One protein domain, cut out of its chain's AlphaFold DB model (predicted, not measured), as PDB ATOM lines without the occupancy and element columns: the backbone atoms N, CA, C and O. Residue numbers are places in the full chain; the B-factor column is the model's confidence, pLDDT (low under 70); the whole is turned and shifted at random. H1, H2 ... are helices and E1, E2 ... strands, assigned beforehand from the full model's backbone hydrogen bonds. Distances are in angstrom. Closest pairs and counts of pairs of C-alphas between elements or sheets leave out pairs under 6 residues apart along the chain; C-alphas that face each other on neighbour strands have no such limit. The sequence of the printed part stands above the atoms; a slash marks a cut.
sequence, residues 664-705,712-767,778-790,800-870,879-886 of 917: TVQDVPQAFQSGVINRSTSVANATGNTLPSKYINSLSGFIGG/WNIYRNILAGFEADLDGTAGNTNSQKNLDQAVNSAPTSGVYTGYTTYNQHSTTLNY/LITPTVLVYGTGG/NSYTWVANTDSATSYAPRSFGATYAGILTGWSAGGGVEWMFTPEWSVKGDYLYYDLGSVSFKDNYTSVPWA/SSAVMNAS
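What this domain is: This is residues 664 to 705, 712 to 767, 778 to 790, 800 to 870 and 879 to 886 of the 917 residues of an uncharacterized protein of Methylocystaceae bacterium (UniProt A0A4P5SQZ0). A long, twisted rod of antiparallel strands: a large branched sheet, E6 to E12, runs through its length, with the hairpin of E6 and E7 towards one end and that of E11 and E12 towards the other. Towards the first end the small sheet E2 E1 E13 is partly face to face with the large one, a sandwich with H1 over E1; towards the other end the twisted sheet E3 E5 E4 comes near E9. The 190 printed residues hold one named helix and thirteen named strands, in the order E1 H1 E2 to E13, and the class is mostly strand. The whole is extended, with a radius of gyration of the C-alphas of 26.7 A and spans of 87 by 29 by 24 A.

How they stand to each other: In the branched, strongly twisted sheet, E11, residues 817 to 841, has three neighbours. E9, residues 783 to 790, lies on one side of it, with N 784 and O 837 2.8 A apart, and E12, residues 844 to 862, on the other side, with N 838 and O 846 2.8 A apart. E10, residues 800 to 808, pairs with residues 817 to 821 of E11, with N 802 and O 819 2.7 A apart; E10, E11 and E12 form a meander, each the antiparallel neighbour of the one before. E7, residues 753 to 767, has E10 on one side, with N 754 and O 807 2.8 A apart, and E6, residues 733 to 745, on the other, with N 738 and O 759 2.8 A apart. E8, residues 778 to 780, pairs with E9, N 779 and O 783 being 2.9 A apart. E1, residues 664 to 671, stands between E2, residues 693 to 696, and E13, residues 882 to 886; N 665 and O 693 are 2.8 A apart, N 670 and O 883 also 2.8 A. H1, residues 681 to 687, runs along E1 at a height over the sheet of 8.3 A, with each O i to N i+4 pair within hydrogen-bond range. E5, residues 718 to 730, bends by 57 degrees at residue 721, pairing with E4, residues 712 to 715, by N 712 and O 720 at 2.8 A, and with E3, residues 699 to 705, by N 730 and O 702 at 2.8 A.

Where its parts are: E1 begins at C-alpha 664, (46.887, -4.597, 91.594). E11 is 62.5 A long, E12 51.2 A, E7 45.1 A, E6 36.6 A and E5 35.9 A. E13 ends at C-alpha 886, (38.292, -6.124, 86.510).

The domain as a whole: The C-alphas farthest apart, of Arg 716 and Ser 749, are 88.1 A apart. Cuts leave C-alpha gaps of 23.7 A from 705 to 712, 31.2 A from 767 to 778, 30.8 A from 790 to 800 and 9.3 A from 870 to 879. Of the links printed whole, none is long. The mean pLDDT of the printed part is 70.5, with 89 residues under 70, among them 667 to 692 and 736 to 759.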
ATOM      1  N   THR A 664      47.336  -5.760  92.360       84.62
ATOM      2  CA  THR A 664      46.887  -4.597  91.594       84.62
ATOM      3  C   THR A 664      45.577  -4.944  90.916       84.62
ATOM      4  O   THR A 664      45.493  -5.925  90.179       84.62
ATOM      5  N   VAL A 665      44.566  -4.132  91.168       75.75
ATOM      6  CA  VAL A 665      43.228  -4.265  90.618       75.75
ATOM      7  C   VAL A 665      42.989  -3.103  89.672       75.75
ATOM      8  O   VAL A 665      43.105  -1.943  90.059       75.75
ATOM      9  N   GLN A 666      42.681  -3.420  88.422       73.62
ATOM     10  CA  GLN A 666      42.329  -2.440  87.409       73.62
ATOM     11  C   GLN A 666      40.896  -2.685  86.960       73.62
ATOM     12  O   GLN A 666      40.616  -3.675  86.285       73.62
ATOM     13  N   ASP A 667      40.013  -1.756  87.312       66.00
ATOM     14  CA  ASP A 667      38.625  -1.753  86.869       66.00
ATOM     15  C   ASP A 667      38.503  -0.936  85.580       66.00
ATOM     16  O   ASP A 667      38.972   0.202  85.511       66.00
ATOM     17  N   VAL A 668      37.874  -1.506  84.550       57.44
ATOM     18  CA  VAL A 668      37.453  -0.755  83.362       57.44
ATOM     19  C   VAL A 668      35.931  -0.753  83.283       57.44
ATOM     20  O   VAL A 668      35.335  -1.794  82.978       57.44
ATOM     21  N   PRO A 669      35.296   0.409  83.523       53.09
ATOM     22  CA  PRO A 669      33.871   0.579  83.305       53.09
ATOM     23  C   PRO A 669      33.543   0.488  81.814       53.09
ATOM     24  O   PRO A 669      34.108   1.195  80.979       53.09
ATOM     25  N   GLN A 670      32.595  -0.374  81.470       48.31
ATOM     26  CA  GLN A 670      31.975  -0.483  80.155       48.31
ATOM     27  C   GLN A 670      30.492  -0.140  80.315       48.31
ATOM     28  O   GLN A 670      29.716  -0.889  80.916       48.31
ATOM     29  N   ALA A 671      30.089   1.019  79.796       48.03
ATOM     30  CA  ALA A 671      28.688   1.409  79.741       48.03
ATOM     31  C   ALA A 671      28.074   0.943  78.418       48.03
ATOM     32  O   ALA A 671      28.500   1.377  77.350       48.03
ATOM     33  N   PHE A 672      27.041   0.103  78.486       42.38
ATOM     34  CA  PHE A 672      26.211  -0.203  77.322       42.38
ATOM     35  C   PHE A 672      25.003   0.738  77.273       42.38
ATOM     36  O   PHE A 672      24.295   0.928  78.264       42.38
ATOM     37  N   GLN A 673      24.753   1.323  76.099       40.94
ATOM     38  CA  GLN A 673      23.479   1.965  75.786       40.94
ATOM     39  C   GLN A 673      22.473   0.887  75.368       40.94
ATOM     40  O   GLN A 673      22.637   0.255  74.328       40.94
ATOM     41  N   SER A 674      21.411   0.694  76.151       37.56
ATOM     42  CA  SER A 674      20.159   0.157  75.606       37.56
ATOM     43  C   SER A 674      19.421   1.311  74.928       37.56
ATOM     44  O   SER A 674      19.431   2.425  75.450       37.56
ATOM     45  N   GLY A 675      18.829   1.069  73.757       39.34
ATOM     46  CA  GLY A 675      18.331   2.070  72.798       39.34
ATOM     47  C   GLY A 675      17.175   2.977  73.240       39.34
ATOM     48  O   GLY A 675      16.445   3.472  72.387       39.34
ATOM     49  N   VAL A 676      16.991   3.233  74.536       41.41
ATOM     50  CA  VAL A 676      16.062   4.242  75.040       41.41
ATOM     51  C   VAL A 676      16.779   5.050  76.131       41.41
ATOM     52  O   VAL A 676      17.056   4.560  77.220       41.41
ATOM     53  N   ILE A 677      17.016   6.326  75.807       41.00
ATOM     54  CA  ILE A 677      17.578   7.435  76.602       41.00
ATOM     55  C   ILE A 677      19.118   7.479  76.792       41.00
ATOM     56  O   ILE A 677      19.729   6.620  77.419       41.00
ATOM     57  N   ASN A 678      19.726   8.592  76.341       41.12
ATOM     58  CA  ASN A 678      21.086   9.074  76.654       41.12
ATOM     59  C   ASN A 678      21.256   9.375  78.166       41.12
ATOM     60  O   ASN A 678      21.392  10.528  78.567       41.12
ATOM     61  N   ARG A 679      21.181   8.354  79.026       49.88
ATOM     62  CA  ARG A 679      21.230   8.478  80.500       49.88
ATOM     63  C   ARG A 679      22.431   7.782  81.159       49.88
ATOM     64  O   ARG A 679      22.588   7.893  82.368       49.88
ATOM     65  N   SER A 680      23.294   7.114  80.386       47.34
ATOM     66  CA  SER A 680      24.444   6.338  80.903       47.34
ATOM     67  C   SER A 680      25.775   7.103  80.967       47.34
ATOM     68  O   SER A 680      26.754   6.570  81.481       47.34
ATOM     69  N   THR A 681      25.859   8.338  80.461       42.84
ATOM     70  CA  THR A 681      27.144   9.058  80.344       42.84
ATOM     71  C   THR A 681      27.655   9.635  81.666       42.84
ATOM     72  O   THR A 681      28.862   9.751  81.834       42.84
ATOM     73  N   SER A 682      26.787   9.946  82.633       42.78
ATOM     74  CA  SER A 682      27.192  10.513  83.932       42.78
ATOM     75  C   SER A 682      27.745   9.471  84.913       42.78
ATOM     76  O   SER A 682      28.705   9.764  85.619       42.78
ATOM     77  N   VAL A 683      27.213   8.242  84.921       46.66
ATOM     78  CA  VAL A 683      27.726   7.131  85.756       46.66
ATOM     79  C   VAL A 683      29.010   6.541  85.159       46.66
ATOM     80  O   VAL A 683      29.941   6.212  85.891       46.66
ATOM     81  N   ALA A 684      29.100   6.480  83.825       43.91
ATOM     82  CA  ALA A 684      30.302   6.053  83.108       43.91
ATOM     83  C   ALA A 684      31.460   7.065  83.222       43.91
ATOM     84  O   ALA A 684      32.596   6.660  83.433       43.91
ATOM     85  N   ASN A 685      31.192   8.379  83.153       43.16
ATOM     86  CA  ASN A 685      32.240   9.398  83.333       43.16
ATOM     87  C   ASN A 685      32.689   9.560  84.792       43.16
ATOM     88  O   ASN A 685      33.844   9.905  85.018       43.16
ATOM     89  N   ALA A 686      31.823   9.307  85.781       46.25
ATOM     90  CA  ALA A 686      32.221   9.322  87.193       46.25
ATOM     91  C   ALA A 686      33.107   8.118  87.578       46.25
ATOM     92  O   ALA A 686      33.873   8.203  88.533       46.25
ATOM     93  N   THR A 687      33.024   7.015  86.825       49.19
ATOM     94  CA  THR A 687      33.807   5.786  87.043       49.19
ATOM     95  C   THR A 687      35.000   5.643  86.087       49.19
ATOM     96  O   THR A 687      35.928   4.901  86.383       49.19
ATOM     97  N   GLY A 688      35.030   6.376  84.967       43.19
ATOM     98  CA  GLY A 688      35.987   6.216  83.860       43.19
ATOM     99  C   GLY A 688      37.447   6.614  84.118       43.19
ATOM    100  O   GLY A 688      38.221   6.661  83.170       43.19
ATOM    101  N   ASN A 689      37.834   6.901  85.364       44.41
ATOM    102  CA  ASN A 689      39.196   7.307  85.718       44.41
ATOM    103  C   ASN A 689      39.701   6.620  87.004       44.41
ATOM    104  O   ASN A 689      40.388   7.232  87.822       44.41
ATOM    105  N   THR A 690      39.339   5.352  87.222       52.91
ATOM    106  CA  THR A 690      39.874   4.560  88.337       52.91
ATOM    107  C   THR A 690      41.339   4.208  88.078       52.91
ATOM    108  O   THR A 690      41.660   3.343  87.264       52.91
ATOM    109  N   LEU A 691      42.245   4.905  88.773       56.19
ATOM    110  CA  LEU A 691      43.639   4.480  88.911       56.19
ATOM    111  C   LEU A 691      43.679   3.043  89.464       56.19
ATOM    112  O   LEU A 691      42.813   2.701  90.269       56.19
ATOM    113  N   PRO A 692      44.666   2.210  89.084       65.31
ATOM    114  CA  PRO A 692      44.770   0.857  89.612       65.31
ATOM    115  C   PRO A 692      44.852   0.877  91.143       65.31
ATOM    116  O   PRO A 692      45.785   1.458  91.708       65.31
ATOM    117  N   SER A 693      43.901   0.228  91.812       74.00
ATOM    118  CA  SER A 693      43.930   0.050  93.263       74.00
ATOM    119  C   SER A 693      45.001  -0.980  93.609       74.00
ATOM    120  O   SER A 693      45.044  -2.070  93.036       74.00
ATOM    121  N   LYS A 694      45.906  -0.632  94.528       78.62
ATOM    122  CA  LYS A 694      46.964  -1.531  95.004       78.62
ATOM    123  C   LYS A 694      46.671  -1.964  96.425       78.62
ATOM    124  O   LYS A 694      46.610  -1.131  97.325       78.62
ATOM    125  N   TYR A 695      46.596  -3.268  96.625       81.44
ATOM    126  CA  TYR A 695      46.415  -3.868  97.933       81.44
ATOM    127  C   TYR A 695      47.666  -4.638  98.328       81.44
ATOM    128  O   TYR A 695      48.091  -5.564  97.633       81.44
ATOM    129  N   ILE A 696      48.263  -4.243  99.450       82.12
ATOM    130  CA  ILE A 696      49.403  -4.944 100.032       82.12
ATOM    131  C   ILE A 696      48.850  -6.004 100.973       82.12
ATOM    132  O   ILE A 696      48.227  -5.693 101.991       82.12
ATOM    133  N   ASN A 697      49.089  -7.261 100.630       80.94
ATOM    134  CA  ASN A 697      48.796  -8.375 101.508       80.94
ATOM    135  C   ASN A 697      49.998  -8.663 102.395       80.94
ATOM    136  O   ASN A 697      51.124  -8.467 101.964       80.94
ATOM    137  N   SER A 698      49.770  -9.138 103.615       84.62
ATOM    138  CA  SER A 698      50.839  -9.590 104.508       84.62
ATOM    139  C   SER A 698      50.646 -11.069 104.771       84.62
ATOM    140  O   SER A 698      49.794 -11.439 105.573       84.62
ATOM    141  N   LEU A 699      51.404 -11.917 104.083       83.62
ATOM    142  CA  LEU A 699      51.387 -13.345 104.358       83.62
ATOM    143  C   LEU A 699      52.487 -13.663 105.369       83.62
ATOM    144  O   LEU A 699      53.638 -13.273 105.187       83.62
ATOM    145  N   SER A 700      52.130 -14.368 106.434       85.75
ATOM    146  CA  SER A 700      53.071 -14.901 107.412       85.75
ATOM    147  C   SER A 700      52.551 -16.243 107.886       85.75
ATOM    148  O   SER A 700      51.386 -16.341 108.265       85.75
ATOM    149  N   GLY A 701      53.386 -17.269 107.891       83.56
ATOM    150  CA  GLY A 701      52.944 -18.600 108.269       83.56
ATOM    151  C   GLY A 701      54.081 -19.532 108.636       83.56
ATOM    152  O   GLY A 701      55.254 -19.242 108.408       83.56
ATOM    153  N   PHE A 702      53.703 -20.674 109.195       82.38
ATOM    154  CA  PHE A 702      54.601 -21.808 109.333       82.38
ATOM    155  C   PHE A 702      54.786 -22.475 107.966       82.38
ATOM    156  O   PHE A 702      53.850 -22.535 107.166       82.38
ATOM    157  N   ILE A 703      55.980 -22.986 107.703       86.50
ATOM    158  CA  ILE A 703      56.322 -23.740 106.498       86.50
ATOM    159  C   ILE A 703      57.147 -24.958 106.910       86.50
ATOM    160  O   ILE A 703      57.941 -24.878 107.844       86.50
ATOM    161  N   GLY A 704      56.933 -26.099 106.267       81.06
ATOM    162  CA  GLY A 704      57.730 -27.287 106.542       81.06
ATOM    163  C   GLY A 704      57.389 -28.455 105.637       81.06
ATOM    164  O   GLY A 704      56.291 -28.537 105.071       81.06
ATOM    165  N   GLY A 705      58.340 -29.367 105.514       83.75
ATOM    166  CA  GLY A 705      58.268 -30.421 104.527       83.75
ATOM    167  C   GLY A 705      59.417 -31.409 104.581       83.75
ATOM    168  O   GLY A 705      60.011 -31.691 105.625       83.75
ATOM    169  N   TRP A 712      78.908 -33.708  96.919       88.38
ATOM    170  CA  TRP A 712      80.224 -34.086  96.437       88.38
ATOM    171  C   TRP A 712      81.258 -33.109  96.979       88.38
ATOM    172  O   TRP A 712      81.209 -31.907  96.704       88.38
ATOM    173  N   ASN A 713      82.236 -33.629  97.714       86.19
ATOM    174  CA  ASN A 713      83.428 -32.866  98.049       86.19
ATOM    175  C   ASN A 713      84.322 -32.813  96.803       86.19
ATOM    176  O   ASN A 713      84.919 -33.816  96.412       86.19
ATOM    177  N   ILE A 714      84.367 -31.647  96.157       82.12
ATOM    178  CA  ILE A 714      85.100 -31.453  94.903       82.12
ATOM    179  C   ILE A 714      86.579 -31.200  95.192       82.12
ATOM    180  O   ILE A 714      87.445 -31.718  94.486       82.12
ATOM    181  N   TYR A 715      86.886 -30.393  96.212       78.38
ATOM    182  CA  TYR A 715      88.264 -30.026  96.521       78.38
ATOM    183  C   TYR A 715      88.452 -29.587  97.972       78.38
ATOM    184  O   TYR A 715      88.027 -28.495  98.344       78.38
ATOM    185  N   ARG A 716      89.190 -30.384  98.759       80.38
ATOM    186  CA  ARG A 716      89.537 -30.141 100.176       80.38
ATOM    187  C   ARG A 716      88.310 -29.800 101.036       80.38
ATOM    188  O   ARG A 716      87.696 -30.693 101.611       80.38
ATOM    189  N   ASN A 717      87.975 -28.514 101.099       88.19
ATOM    190  CA  ASN A 717      86.913 -27.939 101.911       88.19
ATOM    191  C   ASN A 717      85.739 -27.427 101.056       88.19
ATOM    192  O   ASN A 717      84.794 -26.890 101.611       88.19
ATOM    193  N   ILE A 718      85.780 -27.555  99.728       88.94
ATOM    194  CA  ILE A 718      84.728 -27.089  98.819       88.94
ATOM    195  C   ILE A 718      83.809 -28.250  98.452       88.94
ATOM    196  O   ILE A 718      84.249 -29.276  97.924       88.94
ATOM    197  N   LEU A 719      82.519 -28.037  98.672       91.25
ATOM    198  CA  LEU A 719      81.449 -28.979  98.393       91.25
ATOM    199  C   LEU A 719      80.511 -28.390  97.350       91.25
ATOM    200  O   LEU A 719      80.103 -27.238  97.477       91.25
ATOM    201  N   ALA A 720      80.115 -29.188  96.365       92.94
ATOM    202  CA  ALA A 720      78.933 -28.885  95.568       92.94
ATOM    203  C   ALA A 720      77.889 -29.979  95.746       92.94
ATOM    204  O   ALA A 720      78.207 -31.116  96.089       92.94
ATOM    205  N   GLY A 721      76.640 -29.632  95.503       92.88
ATOM    206  CA  GLY A 721      75.543 -30.566  95.623       92.88
ATOM    207  C   GLY A 721      74.298 -30.099  94.901       92.88
ATOM    208  O   GLY A 721      74.239 -28.989  94.367       92.88
ATOM    209  N   PHE A 722      73.285 -30.946  94.951       94.56
ATOM    210  CA  PHE A 722      71.919 -30.593  94.592       94.56
ATOM    211  C   PHE A 722      71.014 -30.880  95.779       94.56
ATOM    212  O   PHE A 722      71.209 -31.873  96.475       94.56
ATOM    213  N   GLU A 723      70.027 -30.023  95.993       93.19
ATOM    214  CA  GLU A 723      68.983 -30.187  96.995       93.19
ATOM    215  C   GLU A 723      67.623 -29.951  96.340       93.19
ATOM    216  O   GLU A 723      67.475 -29.069  95.494       93.19
ATOM    217  N   ALA A 724      66.632 -30.743  96.725       92.00
ATOM    218  CA  ALA A 724      65.239 -30.498  96.407       92.00
ATOM    219  C   ALA A 724      64.395 -30.591  97.676       92.00
ATOM    220  O   ALA A 724      64.609 -31.481  98.503       92.00
ATOM    221  N   ASP A 725      63.426 -29.693  97.806       89.38
ATOM    222  CA  ASP A 725      62.466 -29.669  98.904       89.38
ATOM    223  C   ASP A 725      61.032 -29.508  98.397       89.38
ATOM    224  O   ASP A 725      60.773 -29.089  97.264       89.38
ATOM    225  N   LEU A 726      60.094 -29.924  99.243       88.00
ATOM    226  CA  LEU A 726      58.668 -29.725  99.048       88.00
ATOM    227  C   LEU A 726      58.028 -29.446 100.402       88.00
ATOM    228  O   LEU A 726      57.828 -30.363 101.206       88.00
ATOM    229  N   ASP A 727      57.654 -28.188 100.593       85.19
ATOM    230  CA  ASP A 727      57.219 -27.644 101.866       85.19
ATOM    231  C   ASP A 727      55.788 -27.120 101.760       85.19
ATOM    232  O   ASP A 727      55.444 -26.307 100.899       85.19
ATOM    233  N   GLY A 728      54.915 -27.584 102.650       76.50
ATOM    234  CA  GLY A 728      53.574 -27.023 102.770       76.50
ATOM    235  C   GLY A 728      53.584 -25.815 103.707       76.50
ATOM    236  O   GLY A 728      54.412 -25.713 104.609       76.50
ATOM    237  N   THR A 729      52.625 -24.912 103.530       81.69
ATOM    238  CA  THR A 729      52.491 -23.693 104.339       81.69
ATOM    239  C   THR A 729      51.209 -23.730 105.173       81.69
ATOM    240  O   THR A 729      50.191 -24.290 104.762       81.69
ATOM    241  N   ALA A 730      51.240 -23.136 106.364       72.31
ATOM    242  CA  ALA A 730      50.101 -23.014 107.271       72.31
ATOM    243  C   ALA A 730      50.015 -21.586 107.824       72.31
ATOM    244  O   ALA A 730      51.020 -20.998 108.209       72.31
ATOM    245  N   GLY A 731      48.810 -21.009 107.846       63.88
ATOM    246  CA  GLY A 731      48.596 -19.612 108.258       63.88
ATOM    247  C   GLY A 731      48.981 -18.567 107.203       63.88
ATOM    248  O   GLY A 731      48.773 -17.382 107.417       63.88
ATOM    249  N   ASN A 732      49.466 -18.988 106.030       76.69
ATOM    250  CA  ASN A 732      49.992 -18.106 104.987       76.69
ATOM    251  C   ASN A 732      48.890 -17.549 104.055       76.69
ATOM    252  O   ASN A 732      49.015 -17.594 102.832       76.69
ATOM    253  N   THR A 733      47.776 -17.093 104.641       76.19
ATOM    254  CA  THR A 733      46.634 -16.473 103.946       76.19
ATOM    255  C   THR A 733      46.338 -15.120 104.565       76.19
ATOM    256  O   THR A 733      46.166 -15.025 105.776       76.19
ATOM    257  N   ASN A 734      46.198 -14.093 103.733       76.44
ATOM    258  CA  ASN A 734      45.708 -12.793 104.171       76.44
ATOM    259  C   ASN A 734      44.456 -12.433 103.388       76.44
ATOM    260  O   ASN A 734      44.501 -12.421 102.158       76.44
ATOM    261  N   SER A 735      43.375 -12.118 104.103       73.19
ATOM    262  CA  SER A 735      42.161 -11.568 103.510       73.19
ATOM    263  C   SER A 735      41.876 -10.192 104.088       73.19
ATOM    264  O   SER A 735      41.770 -10.033 105.302       73.19
ATOM    265  N   GLN A 736      41.744  -9.197 103.216       69.94
ATOM    266  CA  GLN A 736      41.354  -7.845 103.605       69.94
ATOM    267  C   GLN A 736      40.020  -7.508 102.950       69.94
ATOM    268  O   GLN A 736      39.717  -7.962 101.847       69.94
ATOM    269  N   LYS A 737      39.224  -6.709 103.660       67.81
ATOM    270  CA  LYS A 737      37.990  -6.119 103.153       67.81
ATOM    271  C   LYS A 737      38.182  -4.615 103.113       67.81
ATOM    272  O   LYS A 737      38.437  -4.020 104.157       67.81
ATOM    273  N   ASN A 738      38.059  -4.025 101.937       68.12
ATOM    274  CA  ASN A 738      38.170  -2.591 101.736       68.12
ATOM    275  C   ASN A 738      36.853  -2.033 101.208       68.12
ATOM    276  O   ASN A 738      36.109  -2.693 100.481       68.12
ATOM    277  N   LEU A 739      36.556  -0.807 101.620       66.25
ATOM    278  CA  LEU A 739      35.518   0.006 101.009       66.25
ATOM    279  C   LEU A 739      36.176   0.746  99.843       66.25
ATOM    280  O   LEU A 739      36.965   1.657 100.082       66.25
ATOM    281  N   ASP A 740      35.881   0.340  98.610       58.50
ATOM    282  CA  ASP A 740      36.586   0.868  97.440       58.50
ATOM    283  C   ASP A 740      35.980   2.185  96.949       58.50
ATOM    284  O   ASP A 740      36.722   3.135  96.712       58.50
ATOM    285  N   GLN A 741      34.648   2.292  96.837       59.19
ATOM    286  CA  GLN A 741      33.979   3.547  96.467       59.19
ATOM    287  C   GLN A 741      32.547   3.678  97.011       59.19
ATOM    288  O   GLN A 741      31.770   2.719  97.048       59.19
ATOM    289  N   ALA A 742      32.181   4.919  97.351       51.19
ATOM    290  CA  ALA A 742      30.803   5.375  97.515       51.19
ATOM    291  C   ALA A 742      30.501   6.420  96.429       51.19
ATOM    292  O   ALA A 742      30.975   7.552  96.511       51.19
ATOM    293  N   VAL A 743      29.747   6.047  95.391       54.00
ATOM    294  CA  VAL A 743      29.369   6.977  94.313       54.00
ATOM    295  C   VAL A 743      27.934   7.432  94.538       54.00
ATOM    296  O   VAL A 743      27.006   6.625  94.482       54.00
ATOM    297  N   ASN A 744      27.752   8.732  94.774       52.25
ATOM    298  CA  ASN A 744      26.436   9.360  94.836       52.25
ATOM    299  C   ASN A 744      26.067   9.889  93.449       52.25
ATOM    300  O   ASN A 744      26.720  10.791  92.921       52.25
ATOM    301  N   SER A 745      25.016   9.332  92.856       52.00
ATOM    302  CA  SER A 745      24.456   9.851  91.604       52.00
ATOM    303  C   SER A 745      23.677  11.139  91.890       52.00
ATOM    304  O   SER A 745      22.848  11.154  92.801       52.00
ATOM    305  N   ALA A 746      23.894  12.208  91.116       48.25
ATOM    306  CA  ALA A 746      23.076  13.422  91.206       48.25
ATOM    307  C   ALA A 746      21.598  13.118  90.864       48.25
ATOM    308  O   ALA A 746      21.334  12.289  89.984       48.25
ATOM    309  N   PRO A 747      20.626  13.777  91.523       41.78
ATOM    310  CA  PRO A 747      19.223  13.414  91.414       41.78
ATOM    311  C   PRO A 747      18.702  13.677  90.000       41.78
ATOM    312  O   PRO A 747      18.821  14.775  89.460       41.78
ATOM    313  N   THR A 748      18.037  12.684  89.419       49.53
ATOM    314  CA  THR A 748      17.083  12.911  88.330       49.53
ATOM    315  C   THR A 748      15.747  12.323  88.764       49.53
ATOM    316  O   THR A 748      15.591  11.112  88.841       49.53
ATOM    317  N   SER A 749      14.786  13.206  89.067       49.41
ATOM    318  CA  SER A 749      13.444  12.892  89.596       49.41
ATOM    319  C   SER A 749      13.333  12.594  91.106       49.41
ATOM    320  O   SER A 749      12.454  11.838  91.512       49.41
ATOM    321  N   GLY A 750      14.168  13.214  91.952       48.66
ATOM    322  CA  GLY A 750      13.942  13.268  93.410       48.66
ATOM    323  C   GLY A 750      14.304  12.011  94.214       48.66
ATOM    324  O   GLY A 750      14.004  11.966  95.399       48.66
ATOM    325  N   VAL A 751      14.954  11.023  93.592       49.28
ATOM    326  CA  VAL A 751      15.487   9.823  94.258       49.28
ATOM    327  C   VAL A 751      17.008   9.841  94.137       49.28
ATOM    328  O   VAL A 751      17.531   9.817  93.019       49.28
ATOM    329  N   TYR A 752      17.728   9.890  95.258       52.53
ATOM    330  CA  TYR A 752      19.161   9.632  95.284       52.53
ATOM    331  C   TYR A 752      19.401   8.119  95.247       52.53
ATOM    332  O   TYR A 752      18.695   7.322  95.868       52.53
ATOM    333  N   THR A 753      20.389   7.705  94.457       54.50
ATOM    334  CA  THR A 753      20.905   6.331  94.459       54.50
ATOM    335  C   THR A 753      22.402   6.400  94.720       54.50
ATOM    336  O   THR A 753      23.163   6.900  93.882       54.50
ATOM    337  N   GLY A 754      22.799   5.953  95.909       56.31
ATOM    338  CA  GLY A 754      24.186   5.768  96.312       56.31
ATOM    339  C   GLY A 754      24.613   4.324  96.072       56.31
ATOM    340  O   GLY A 754      23.903   3.388  96.440       56.31
ATOM    341  N   TYR A 755      25.779   4.128  95.468       57.84
ATOM    342  CA  TYR A 755      26.372   2.805  95.286       57.84
ATOM    343  C   TYR A 755      27.559   2.646  96.223       57.84
ATOM    344  O   TYR A 755      28.458   3.484  96.213       57.84
ATOM    345  N   THR A 756      27.573   1.569  97.004       60.31
ATOM    346  CA  THR A 756      28.694   1.203  97.875       60.31
ATOM    347  C   THR A 756      29.304  -0.102  97.382       60.31
ATOM    348  O   THR A 756      28.598  -1.104  97.239       60.31
ATOM    349  N   THR A 757      30.610  -0.091  97.122       62.41
ATOM    350  CA  THR A 757      31.384  -1.280  96.742       62.41
ATOM    351  C   THR A 757      32.278  -1.736  97.878       62.41
ATOM    352  O   THR A 757      33.137  -0.993  98.347       62.41
ATOM    353  N   TYR A 758      32.097  -2.987  98.292       63.84
ATOM    354  CA  TYR A 758      33.030  -3.683  99.165       63.84
ATOM    355  C   TYR A 758      33.898  -4.588  98.311       63.84
ATOM    356  O   TYR A 758      33.370  -5.426  97.582       63.84
ATOM    357  N   ASN A 759      35.209  -4.449  98.419       68.25
ATOM    358  CA  ASN A 759      36.143  -5.386  97.826       68.25
ATOM    359  C   ASN A 759      36.721  -6.278  98.915       68.25
ATOM    360  O   ASN A 759      37.140  -5.805  99.972       68.25
ATOM    361  N   GLN A 760      36.697  -7.580  98.674       70.62
ATOM    362  CA  GLN A 760      37.411  -8.547  99.477       70.62
ATOM    363  C   GLN A 760      38.424  -9.253  98.594       70.62
ATOM    364  O   GLN A 760      38.064  -9.953  97.644       70.62
ATOM    365  N   HIS A 761      39.681  -9.158  98.995       77.12
ATOM    366  CA  HIS A 761      40.764  -9.880  98.363       77.12
ATOM    367  C   HIS A 761      41.404 -10.869  99.320       77.12
ATOM    368  O   HIS A 761      41.406 -10.677 100.537       77.12
ATOM    369  N   SER A 762      41.926 -11.955  98.759       79.25
ATOM    370  CA  SER A 762      42.670 -12.970  99.492       79.25
ATOM    371  C   SER A 762      43.857 -13.436  98.671       79.25
ATOM    372  O   SER A 762      43.713 -13.749  97.494       79.25
ATOM    373  N   THR A 763      45.022 -13.537  99.295       83.12
ATOM    374  CA  THR A 763      46.199 -14.172  98.685       83.12
ATOM    375  C   THR A 763      46.712 -15.264  99.605       83.12
ATOM    376  O   THR A 763      46.701 -15.107 100.828       83.12
ATOM    377  N   THR A 764      47.124 -16.381  99.013       84.31
ATOM    378  CA  THR A 764      47.588 -17.564  99.733       84.31
ATOM    379  C   THR A 764      48.728 -18.222  98.968       84.31
ATOM    380  O   THR A 764      48.608 -18.491  97.771       84.31
ATOM    381  N   LEU A 765      49.815 -18.536  99.671       86.88
ATOM    382  CA  LEU A 765      50.777 -19.545  99.234       86.88
ATOM    383  C   LEU A 765      50.375 -20.863  99.896       86.88
ATOM    384  O   LEU A 765      50.284 -20.907 101.120       86.88
ATOM    385  N   ASN A 766      50.129 -21.903  99.100       82.56
ATOM    386  CA  ASN A 766      49.641 -23.210  99.549       82.56
ATOM    387  C   ASN A 766      50.772 -24.207  99.848       82.56
ATOM    388  O   ASN A 766      50.655 -25.037 100.749       82.56
ATOM    389  N   TYR A 767      51.826 -24.165  99.034       85.94
ATOM    390  CA  TYR A 767      53.074 -24.907  99.204       85.94
ATOM    391  C   TYR A 767      54.171 -24.255  98.361       85.94
ATOM    392  O   TYR A 767      53.873 -23.563  97.384       85.94
ATOM    393  N   LEU A 778      83.512 -25.960 103.865       92.94
ATOM    394  CA  LEU A 778      83.675 -26.630 105.147       92.94
ATOM    395  C   LEU A 778      84.580 -25.780 106.044       92.94
ATOM    396  O   LEU A 778      85.805 -25.770 105.878       92.94
ATOM    397  N   ILE A 779      83.971 -25.063 106.992       91.44
ATOM    398  CA  ILE A 779      84.686 -24.281 108.016       91.44
ATOM    399  C   ILE A 779      85.411 -25.231 108.972       91.44
ATOM    400  O   ILE A 779      86.553 -24.989 109.360       91.44
ATOM    401  N   THR A 780      84.765 -26.345 109.298       86.94
ATOM    402  CA  THR A 780      85.362 -27.491 109.987       86.94
ATOM    403  C   THR A 780      85.027 -28.760 109.196       86.94
ATOM    404  O   THR A 780      84.164 -28.715 108.318       86.94
ATOM    405  N   PRO A 781      85.638 -29.921 109.497       86.81
ATOM    406  CA  PRO A 781      85.238 -31.183 108.868       86.81
ATOM    407  C   PRO A 781      83.746 -31.527 109.039       86.81
ATOM    408  O   PRO A 781      83.212 -32.320 108.269       86.81
ATOM    409  N   THR A 782      83.069 -30.937 110.029       88.69
ATOM    410  CA  THR A 782      81.667 -31.194 110.385       88.69
ATOM    411  C   THR A 782      80.727 -30.022 110.103       88.69
ATOM    412  O   THR A 782      79.523 -30.225 110.160       88.69
ATOM    413  N   VAL A 783      81.218 -28.813 109.809       92.00
ATOM    414  CA  VAL A 783      80.381 -27.611 109.624       92.00
ATOM    415  C   VAL A 783      80.564 -27.043 108.223       92.00
ATOM    416  O   VAL A 783      81.653 -26.590 107.859       92.00
ATOM    417  N   LEU A 784      79.474 -27.019 107.464       94.06
ATOM    418  CA  LEU A 784      79.379 -26.492 106.110       94.06
ATOM    419  C   LEU A 784      78.615 -25.168 106.111       94.06
ATOM    420  O   LEU A 784      77.497 -25.101 106.611       94.06
ATOM    421  N   VAL A 785      79.176 -24.142 105.475       96.38
ATOM    422  CA  VAL A 785      78.440 -22.923 105.108       96.38
ATOM    423  C   VAL A 785      78.274 -22.899 103.602       96.38
ATOM    424  O   VAL A 785      79.243 -23.124 102.878       96.38
ATOM    425  N   TYR A 786      77.063 -22.658 103.113       95.88
ATOM    426  CA  TYR A 786      76.764 -22.788 101.690       95.88
ATOM    427  C   TYR A 786      75.788 -21.733 101.181       95.88
ATOM    428  O   TYR A 786      74.944 -21.219 101.912       95.88
ATOM    429  N   GLY A 787      75.908 -21.442  99.888       97.38
ATOM    430  CA  GLY A 787      74.905 -20.739  99.100       97.38
ATOM    431  C   GLY A 787      74.138 -21.726  98.228       97.38
ATOM    432  O   GLY A 787      74.684 -22.737  97.778       97.38
ATOM    433  N   THR A 788      72.868 -21.431  97.973       96.94
ATOM    434  CA  THR A 788      72.002 -22.219  97.098       96.94
ATOM    435  C   THR A 788      71.249 -21.330  96.123       96.94
ATOM    436  O   THR A 788      70.948 -20.173  96.418       96.94
ATOM    437  N   GLY A 789      70.915 -21.883  94.963       97.06
ATOM    438  CA  GLY A 789      70.063 -21.213  93.991       97.06
ATOM    439  C   GLY A 789      69.511 -22.182  92.957       97.06
ATOM    440  O   GLY A 789      70.162 -23.170  92.612       97.06
ATOM    441  N   GLY A 790      68.304 -21.921  92.469       96.31
ATOM    442  CA  GLY A 790      67.698 -22.751  91.436       96.31
ATOM    443  C   GLY A 790      66.222 -22.474  91.196       96.31
ATOM    444  O   GLY A 790      65.728 -21.372  91.431       96.31
ATOM    445  N   ASN A 800      39.888 -12.305  94.205       75.38
ATOM    446  CA  ASN A 800      39.335 -10.963  94.244       75.38
ATOM    447  C   ASN A 800      37.811 -11.070  94.170       75.38
ATOM    448  O   ASN A 800      37.296 -11.810  93.336       75.38
ATOM    449  N   SER A 801      37.092 -10.361  95.033       72.06
ATOM    450  CA  SER A 801      35.633 -10.342  95.031       72.06
ATOM    451  C   SER A 801      35.082  -8.956  95.337       72.06
ATOM    452  O   SER A 801      35.604  -8.246  96.188       72.06
ATOM    453  N   TYR A 802      34.001  -8.595  94.656       66.00
ATOM    454  CA  TYR A 802      33.292  -7.333  94.790       66.00
ATOM    455  C   TYR A 802      31.857  -7.583  95.214       66.00
ATOM    456  O   TYR A 802      31.109  -8.260  94.512       66.00
ATOM    457  N   THR A 803      31.440  -6.960  96.307       64.75
ATOM    458  CA  THR A 803      30.043  -6.883  96.717       64.75
ATOM    459  C   THR A 803      29.511  -5.482  96.463       64.75
ATOM    460  O   THR A 803      30.002  -4.496  97.009       64.75
ATOM    461  N   TRP A 804      28.464  -5.410  95.651       62.00
ATOM    462  CA  TRP A 804      27.740  -4.193  95.321       62.00
ATOM    463  C   TRP A 804      26.487  -4.070  96.182       62.00
ATOM    464  O   TRP A 804      25.669  -4.995  96.234       62.00
ATOM    465  N   VAL A 805      26.318  -2.909  96.816       60.88
ATOM    466  CA  VAL A 805      25.116  -2.535  97.570       60.88
ATOM    467  C   VAL A 805      24.553  -1.241  96.991       60.88
ATOM    468  O   VAL A 805      25.258  -0.234  96.913       60.88
ATOM    469  N   ALA A 806      23.290  -1.272  96.565       63.34
ATOM    470  CA  ALA A 806      22.568  -0.091  96.102       63.34
ATOM    471  C   ALA A 806      21.710   0.465  97.245       63.34
ATOM    472  O   ALA A 806      20.802  -0.213  97.727       63.34
ATOM    473  N   ASN A 807      21.999   1.699  97.649       59.72
ATOM    474  CA  ASN A 807      21.255   2.450  98.653       59.72
ATOM    475  C   ASN A 807      20.385   3.487  97.935       59.72
ATOM    476  O   ASN A 807      20.904   4.317  97.189       59.72
ATOM    477  N   THR A 808      19.072   3.435  98.133       58.47
ATOM    478  CA  THR A 808      18.132   4.451  97.641       58.47
ATOM    479  C   THR A 808      17.438   5.112  98.826       58.47
ATOM    480  O   THR A 808      17.341   4.513  99.894       58.47
ATOM    481  N   ASP A 809      16.932   6.334  98.650       53.66
ATOM    482  CA  ASP A 809      16.190   7.045  99.713       53.66
ATOM    483  C   ASP A 809      14.797   6.451  99.989       53.66
ATOM    484  O   ASP A 809      14.078   6.880 100.892       53.66
ATOM    485  N   SER A 810      14.395   5.464  99.190       53.88
ATOM    486  CA  SER A 810      13.177   4.683  99.361       53.88
ATOM    487  C   SER A 810      13.423   3.573 100.389       53.88
ATOM    488  O   SER A 810      14.481   2.953 100.384       53.88
ATOM    489  N   ALA A 811      12.426   3.223 101.210       49.69
ATOM    490  CA  ALA A 811      12.489   2.155 102.229       49.69
ATOM    491  C   ALA A 811      12.728   0.715 101.685       49.69
ATOM    492  O   ALA A 811      12.487  -0.271 102.380       49.69
ATOM    493  N   THR A 812      13.177   0.575 100.439       48.31
ATOM    494  CA  THR A 812      13.455  -0.681  99.744       48.31
ATOM    495  C   THR A 812      14.956  -0.815  99.492       48.31
ATOM    496  O   THR A 812      15.469  -0.332  98.482       48.31
ATOM    497  N   SER A 813      15.667  -1.493 100.394       48.19
ATOM    498  CA  SER A 813      17.061  -1.899 100.174       48.19
ATOM    499  C   SER A 813      17.117  -3.078  99.198       48.19
ATOM    500  O   SER A 813      16.451  -4.093  99.402       48.19
ATOM    501  N   TYR A 814      17.913  -2.965  98.132       54.53
ATOM    502  CA  TYR A 814      18.147  -4.079  97.210       54.53
ATOM    503  C   TYR A 814      19.122  -5.092  97.821       54.53
ATOM    504  O   TYR A 814      20.053  -4.721  98.535       54.53
ATOM    505  N   ALA A 815      18.924  -6.381  97.525       52.34
ATOM    506  CA  ALA A 815      19.817  -7.431  98.003       52.34
ATOM    507  C   ALA A 815      21.255  -7.221  97.471       52.34
ATOM    508  O   ALA A 815      21.418  -6.954  96.274       52.34
ATOM    509  N   PRO A 816      22.289  -7.362  98.323       54.59
ATOM    510  CA  PRO A 816      23.684  -7.239  97.910       54.59
ATOM    511  C   PRO A 816      24.025  -8.275  96.832       54.59
ATOM    512  O   PRO A 816      23.629  -9.438  96.931       54.59
ATOM    513  N   ARG A 817      24.784  -7.871  95.808       56.12
ATOM    514  CA  ARG A 817      25.267  -8.779  94.755       56.12
ATOM    515  C   ARG A 817      26.780  -8.897  94.812       56.12
ATOM    516  O   ARG A 817      27.460  -7.878  94.796       56.12
ATOM    517  N   SER A 818      27.288 -10.127  94.857       55.72
ATOM    518  CA  SER A 818      28.724 -10.407  94.927       55.72
ATOM    519  C   SER A 818      29.222 -11.066  93.645       55.72
ATOM    520  O   SER A 818      28.537 -11.927  93.097       55.72
ATOM    521  N   PHE A 819      30.401 -10.655  93.195       64.25
ATOM    522  CA  PHE A 819      31.114 -11.124  92.001       64.25
ATOM    523  C   PHE A 819      32.589 -11.290  92.350       64.25
ATOM    524  O   PHE A 819      33.016 -10.810  93.397       64.25
ATOM    525  N   GLY A 820      33.356 -12.021  91.559       62.34
ATOM    526  CA  GLY A 820      34.748 -12.248  91.888       62.34
ATOM    527  C   GLY A 820      35.408 -13.293  91.020       62.34
ATOM    528  O   GLY A 820      34.781 -14.235  90.538       62.34
ATOM    529  N   ALA A 821      36.712 -13.131  90.879       66.00
ATOM    530  CA  ALA A 821      37.571 -14.020  90.134       66.00
ATOM    531  C   ALA A 821      38.547 -14.693  91.094       66.00
ATOM    532  O   ALA A 821      39.047 -14.080  92.041       66.00
ATOM    533  N   THR A 822      38.824 -15.968  90.843       69.81
ATOM    534  CA  THR A 822      39.853 -16.687  91.584       69.81
ATOM    535  C   THR A 822      40.863 -17.271  90.621       69.81
ATOM    536  O   THR A 822      40.507 -17.980  89.688       69.81
ATOM    537  N   TYR A 823      42.135 -17.013  90.874       76.19
ATOM    538  CA  TYR A 823      43.215 -17.793  90.308       76.19
ATOM    539  C   TYR A 823      43.695 -18.801  91.341       76.19
ATOM    540  O   TYR A 823      43.976 -18.437  92.482       76.19
ATOM    541  N   ALA A 824      43.847 -20.055  90.933       70.69
ATOM    542  CA  ALA A 824      44.704 -20.970  91.657       70.69
ATOM    543  C   ALA A 824      45.406 -21.907  90.687       70.69
ATOM    544  O   ALA A 824      44.810 -22.413  89.738       70.69
ATOM    545  N   GLY A 825      46.686 -22.125  90.933       71.94
ATOM    546  CA  GLY A 825      47.547 -22.859  90.025       71.94
ATOM    547  C   GLY A 825      48.948 -22.993  90.588       71.94
ATOM    548  O   GLY A 825      49.222 -22.583  91.718       71.94
ATOM    549  N   ILE A 826      49.824 -23.596  89.791       80.19
ATOM    550  CA  ILE A 826      51.246 -23.707  90.100       80.19
ATOM    551  C   ILE A 826      51.965 -22.595  89.350       80.19
ATOM    552  O   ILE A 826      51.871 -22.515  88.125       80.19
ATOM    553  N   LEU A 827      52.688 -21.758  90.083       86.44
ATOM    554  CA  LEU A 827      53.617 -20.800  89.504       86.44
ATOM    555  C   LEU A 827      55.040 -21.331  89.624       86.44
ATOM    556  O   LEU A 827      55.370 -22.032  90.578       86.44
ATOM    557  N   THR A 828      55.875 -20.993  88.647       91.25
ATOM    558  CA  THR A 828      57.294 -21.349  88.613       91.25
ATOM    559  C   THR A 828      58.131 -20.089  88.546       91.25
ATOM    560  O   THR A 828      57.815 -19.182  87.779       91.25
ATOM    561  N   GLY A 829      59.244 -20.082  89.257       95.31
ATOM    562  CA  GLY A 829      60.230 -19.023  89.186       95.31
ATOM    563  C   GLY A 829      61.547 -19.490  89.778       95.31
ATOM    564  O   GLY A 829      62.007 -20.590  89.472       95.31
ATOM    565  N   TRP A 830      62.173 -18.670  90.610       96.81
ATOM    566  CA  TRP A 830      63.498 -18.962  91.144       96.81
ATOM    567  C   TRP A 830      63.546 -18.783  92.658       96.81
ATOM    568  O   TRP A 830      62.752 -18.052  93.251       96.81
ATOM    569  N   SER A 831      64.491 -19.474  93.285       97.44
ATOM    570  CA  SER A 831      64.849 -19.258  94.679       97.44
ATOM    571  C   SER A 831      66.360 -19.180  94.823       97.44
ATOM    572  O   SER A 831      67.093 -19.871  94.111       97.44
ATOM    573  N   ALA A 832      66.821 -18.327  95.733       97.62
ATOM    574  CA  ALA A 832      68.215 -18.242  96.131       97.62
ATOM    575  C   ALA A 832      68.330 -17.968  97.629       97.62
ATOM    576  O   ALA A 832      67.462 -17.333  98.231       97.62
ATOM    577  N   GLY A 833      69.426 -18.417  98.223       96.62
ATOM    578  CA  GLY A 833      69.718 -18.148  99.621       96.62
ATOM    579  C   GLY A 833      70.939 -18.903 100.104       96.62
ATOM    580  O   GLY A 833      71.823 -19.234  99.316       96.62
ATOM    581  N   GLY A 834      71.003 -19.188 101.394       96.81
ATOM    582  CA  GLY A 834      72.154 -19.852 101.991       96.81
ATOM    583  C   GLY A 834      71.887 -20.309 103.411       96.81
ATOM    584  O   GLY A 834      70.881 -19.937 104.020       96.81
ATOM    585  N   GLY A 835      72.803 -21.118 103.925       96.19
ATOM    586  CA  GLY A 835      72.625 -21.770 105.208       96.19
ATOM    587  C   GLY A 835      73.907 -22.320 105.806       96.19
ATOM    588  O   GLY A 835      75.003 -22.212 105.243       96.19
ATOM    589  N   VAL A 836      73.734 -22.900 106.988       96.94
ATOM    590  CA  VAL A 836      74.772 -23.591 107.751       96.94
ATOM    591  C   VAL A 836      74.266 -24.986 108.085       96.94
ATOM    592  O   VAL A 836      73.170 -25.128 108.619       96.94
ATOM    593  N   GLU A 837      75.062 -26.012 107.798       95.12
ATOM    594  CA  GLU A 837      74.763 -27.412 108.107       95.12
ATOM    595  C   GLU A 837      75.884 -27.994 108.973       95.12
ATOM    596  O   GLU A 837      77.064 -27.898 108.635       95.12
ATOM    597  N   TRP A 838      75.514 -28.589 110.104       92.44
ATOM    598  CA  TRP A 838      76.423 -29.226 111.046       92.44
ATOM    599  C   TRP A 838      76.137 -30.724 111.132       92.44
ATOM    600  O   TRP A 838      75.069 -31.150 111.571       92.44
ATOM    601  N   MET A 839      77.117 -31.524 110.726       87.62
ATOM    602  CA  MET A 839      77.128 -32.974 110.846       87.62
ATOM    603  C   MET A 839      77.633 -33.360 112.242       87.62
ATOM    604  O   MET A 839      78.839 -33.403 112.493       87.62
ATOM    605  N   PHE A 840      76.698 -33.582 113.165       80.50
ATOM    606  CA  PHE A 840      76.993 -33.903 114.566       80.50
ATOM    607  C   PHE A 840      77.268 -35.401 114.781       80.50
ATOM    608  O   PHE A 840      77.906 -35.766 115.763       80.50
ATOM    609  N   THR A 841      76.851 -36.260 113.844       74.00
ATOM    610  CA  THR A 841      77.336 -37.644 113.707       74.00
ATOM    611  C   THR A 841      77.564 -37.975 112.228       74.00
ATOM    612  O   THR A 841      76.986 -37.310 111.371       74.00
ATOM    613  N   PRO A 842      78.369 -38.994 111.871       78.38
ATOM    614  CA  PRO A 842      78.664 -39.319 110.468       78.38
ATOM    615  C   PRO A 842      77.432 -39.636 109.605       78.38
ATOM    616  O   PRO A 842      77.504 -39.577 108.378       78.38
ATOM    617  N   GLU A 843      76.310 -39.995 110.231       80.50
ATOM    618  CA  GLU A 843      75.044 -40.306 109.571       80.50
ATOM    619  C   GLU A 843      73.987 -39.204 109.711       80.50
ATOM    620  O   GLU A 843      72.941 -39.319 109.070       80.50
ATOM    621  N   TRP A 844      74.206 -38.169 110.531       81.25
ATOM    622  CA  TRP A 844      73.195 -37.147 110.809       81.25
ATOM    623  C   TRP A 844      73.738 -35.721 110.804       81.25
ATOM    624  O   TRP A 844      74.787 -35.421 111.378       81.25
ATOM    625  N   SER A 845      72.951 -34.811 110.232       87.06
ATOM    626  CA  SER A 845      73.204 -33.375 110.291       87.06
ATOM    627  C   SER A 845      71.963 -32.590 110.710       87.06
ATOM    628  O   SER A 845      70.826 -33.046 110.557       87.06
ATOM    629  N   VAL A 846      72.197 -31.397 111.250       86.44
ATOM    630  CA  VAL A 846      71.185 -30.352 111.426       86.44
ATOM    631  C   VAL A 846      71.592 -29.152 110.587       86.44
ATOM    632  O   VAL A 846      72.769 -28.795 110.553       86.44
ATOM    633  N   LYS A 847      70.630 -28.503 109.933       92.88
ATOM    634  CA  LYS A 847      70.861 -27.304 109.129       92.88
ATOM    635  C   LYS A 847      69.918 -26.162 109.480       92.88
ATOM    636  O   LYS A 847      68.806 -26.398 109.946       92.88
ATOM    637  N   GLY A 848      70.362 -24.941 109.206       94.06
ATOM    638  CA  GLY A 848      69.546 -23.731 109.193       94.06
ATOM    639  C   GLY A 848      69.722 -22.992 107.868       94.06
ATOM    640  O   GLY A 848      70.853 -22.697 107.487       94.06
ATOM    641  N   ASP A 849      68.616 -22.691 107.190       94.19
ATOM    642  CA  ASP A 849      68.562 -22.069 105.865       94.19
ATOM    643  C   ASP A 849      67.724 -20.796 105.872       94.19
ATOM    644  O   ASP A 849      66.672 -20.734 106.510       94.19
ATOM    645  N   TYR A 850      68.144 -19.818 105.074       97.25
ATOM    646  CA  TYR A 850      67.318 -18.692 104.660       97.25
ATOM    647  C   TYR A 850      67.216 -18.659 103.136       97.25
ATOM    648  O   TYR A 850      68.233 -18.738 102.444       97.25
ATOM    649  N   LEU A 851      65.996 -18.519 102.616       96.94
ATOM    650  CA  LEU A 851      65.698 -18.499 101.187       96.94
ATOM    651  C   LEU A 851      64.799 -17.318 100.835       96.94
ATOM    652  O   LEU A 851      63.817 -17.029 101.516       96.94
ATOM    653  N   TYR A 852      65.109 -16.684  99.712       97.19
ATOM    654  CA  TYR A 852      64.199 -15.810  98.990       97.19
ATOM    655  C   TYR A 852      63.634 -16.574  97.792       97.19
ATOM    656  O   TYR A 852      64.365 -17.321  97.133       97.19
ATOM    657  N   TYR A 853      62.346 -16.405  97.506       95.75
ATOM    658  CA  TYR A 853      61.704 -16.956  96.315       95.75
ATOM    659  C   TYR A 853      60.910 -15.882  95.569       95.75
ATOM    660  O   TYR A 853      60.292 -15.002  96.171       95.75
ATOM    661  N   ASP A 854      60.876 -16.014  94.248       96.06
ATOM    662  CA  ASP A 854      60.032 -15.230  93.351       96.06
ATOM    663  C   ASP A 854      59.375 -16.188  92.353       96.06
ATOM    664  O   ASP A 854      60.054 -16.784  91.517       96.06
ATOM    665  N   LEU A 855      58.059 -16.373  92.481       94.62
ATOM    666  CA  LEU A 855      57.242 -17.206  91.594       94.62
ATOM    667  C   LEU A 855      56.620 -16.394  90.442       94.62
ATOM    668  O   LEU A 855      55.849 -16.936  89.652       94.62
ATOM    669  N   GLY A 856      56.928 -15.101  90.345       92.19
ATOM    670  CA  GLY A 856      56.363 -14.183  89.371       92.19
ATOM    671  C   GLY A 856      54.989 -13.645  89.767       92.19
ATOM    672  O   GLY A 856      54.603 -13.597  90.940       92.19
ATOM    673  N   SER A 857      54.246 -13.190  88.764       90.50
ATOM    674  CA  SER A 857      52.910 -12.629  88.920       90.50
ATOM    675  C   SER A 857      51.911 -13.309  88.000       90.50
ATOM    676  O   SER A 857      52.254 -13.853  86.951       90.50
ATOM    677  N   VAL A 858      50.648 -13.265  88.406       86.12
ATOM    678  CA  VAL A 858      49.539 -13.790  87.622       86.12
ATOM    679  C   VAL A 858      48.463 -12.739  87.463       86.12
ATOM    680  O   VAL A 858      48.067 -12.106  88.441       86.12
ATOM    681  N   SER A 859      47.977 -12.591  86.231       85.38
ATOM    682  CA  SER A 859      46.817 -11.772  85.902       85.38
ATOM    683  C   SER A 859      45.609 -12.665  85.650       85.38
ATOM    684  O   SER A 859      45.661 -13.583  84.833       85.38
ATOM    685  N   PHE A 860      44.510 -12.389  86.338       74.56
ATOM    686  CA  PHE A 860      43.238 -13.078  86.170       74.56
ATOM    687  C   PHE A 860      42.113 -12.054  86.027       74.56
ATOM    688  O   PHE A 860      42.190 -10.938  86.542       74.56
ATOM    689  N   LYS A 861      41.100 -12.414  85.238       71.19
ATOM    690  CA  LYS A 861      40.033 -11.507  84.811       71.19
ATOM    691  C   LYS A 861      38.710 -11.926  85.437       71.19
ATOM    692  O   LYS A 861      38.375 -13.106  85.386       71.19
ATOM    693  N   ASP A 862      37.949 -10.958  85.932       64.25
ATOM    694  CA  ASP A 862      36.528 -11.123  86.240       64.25
ATOM    695  C   ASP A 862      35.690 -10.875  84.970       64.25
ATOM    696  O   ASP A 862      35.832  -9.839  84.309       64.25
ATOM    697  N   ASN A 863      34.852 -11.839  84.574       51.81
ATOM    698  CA  ASN A 863      33.914 -11.680  83.461       51.81
ATOM    699  C   ASN A 863      32.490 -11.621  84.010       51.81
ATOM    700  O   ASN A 863      31.873 -12.645  84.294       51.81
ATOM    701  N   TYR A 864      31.932 -10.417  84.062       56.47
ATOM    702  CA  TYR A 864      30.518 -10.222  84.340       56.47
ATOM    703  C   TYR A 864      29.648 -10.621  83.137       56.47
ATOM    704  O   TYR A 864      29.810 -10.094  82.036       56.47
ATOM    705  N   THR A 865      28.643 -11.471  83.366       43.91
ATOM    706  CA  THR A 865      27.457 -11.589  82.500       43.91
ATOM    707  C   THR A 865      26.346 -10.687  83.037       43.91
ATOM    708  O   THR A 865      26.023 -10.740  84.222       43.91
ATOM    709  N   SER A 866      25.754  -9.857  82.173       39.34
ATOM    710  CA  SER A 866      24.670  -8.920  82.505       39.34
ATOM    711  C   SER A 866      23.546  -9.571  83.319       39.34
ATOM    712  O   SER A 866      23.006 -10.592  82.891       39.34
ATOM    713  N   VAL A 867      23.112  -8.939  84.414       39.22
ATOM    714  CA  VAL A 867      21.843  -9.292  85.066       39.22
ATOM    715  C   VAL A 867      20.828  -8.184  84.783       39.22
ATOM    716  O   VAL A 867      21.041  -7.053  85.222       39.22
ATOM    717  N   PRO A 868      19.735  -8.458  84.052       41.16
ATOM    718  CA  PRO A 868      18.637  -7.510  83.933       41.16
ATOM    719  C   PRO A 868      18.063  -7.214  85.321       41.16
ATOM    720  O   PRO A 868      17.891  -8.123  86.138       41.16
ATOM    721  N   TRP A 869      17.747  -5.949  85.588       44.34
ATOM    722  CA  TRP A 869      17.044  -5.523  86.797       44.34
ATOM    723  C   TRP A 869      15.597  -6.033  86.742       44.34
ATOM    724  O   TRP A 869      14.672  -5.314  86.379       44.34
ATOM    725  N   ALA A 870      15.382  -7.309  87.046       39.22
ATOM    726  CA  ALA A 870      14.053  -7.899  87.099       39.22
ATOM    727  C   ALA A 870      13.425  -7.587  88.461       39.22
ATOM    728  O   ALA A 870      13.515  -8.412  89.351       39.22
ATOM    729  N   SER A 879      17.000   0.082  82.788       40.88
ATOM    730  CA  SER A 879      18.094  -0.870  82.560       40.88
ATOM    731  C   SER A 879      19.408  -0.114  82.364       40.88
ATOM    732  O   SER A 879      19.879   0.085  81.251       40.88
ATOM    733  N   SER A 880      20.009   0.354  83.459       42.22
ATOM    734  CA  SER A 880      21.431   0.700  83.457       42.22
ATOM    735  C   SER A 880      22.223  -0.542  83.877       42.22
ATOM    736  O   SER A 880      22.147  -1.007  85.015       42.22
ATOM    737  N   ALA A 881      22.956  -1.122  82.928       44.16
ATOM    738  CA  ALA A 881      23.982  -2.116  83.212       44.16
ATOM    739  C   ALA A 881      25.329  -1.389  83.264       44.16
ATOM    740  O   ALA A 881      25.787  -0.863  82.251       44.16
ATOM    741  N   VAL A 882      25.947  -1.340  84.443       46.22
ATOM    742  CA  VAL A 882      27.372  -1.017  84.568       46.22
ATOM    743  C   VAL A 882      28.104  -2.351  84.546       46.22
ATOM    744  O   VAL A 882      27.859  -3.199  85.403       46.22
ATOM    745  N   MET A 883      28.938  -2.572  83.534       50.78
ATOM    746  CA  MET A 883      29.855  -3.709  83.494       50.78
ATOM    747  C   MET A 883      31.231  -3.207  83.910       50.78
ATOM    748  O   MET A 883      31.740  -2.288  83.280       50.78
ATOM    749  N   ASN A 884      31.845  -3.808  84.924       52.50
ATOM    750  CA  ASN A 884      33.268  -3.608  85.182       52.50
ATOM    751  C   ASN A 884      33.994  -4.871  84.734       52.50
ATOM    752  O   ASN A 884      33.718  -5.957  85.234       52.50
ATOM    753  N   ALA A 885      34.888  -4.749  83.755       52.50
ATOM    754  CA  ALA A 885      35.900  -5.775  83.555       52.50
ATOM    755  C   ALA A 885      37.037  -5.448  84.521       52.50
ATOM    756  O   ALA A 885      37.708  -4.429  84.353       52.50
ATOM    757  N   SER A 886      37.217  -6.287  85.537       63.47
ATOM    758  CA  SER A 886      38.292  -6.124  86.510       63.47
ATOM    759  C   SER A 886      39.424  -7.086  86.168       63.47
ATOM    760  O   SER A 886      39.224  -8.303  86.095       63.47
TER     761      SER A 886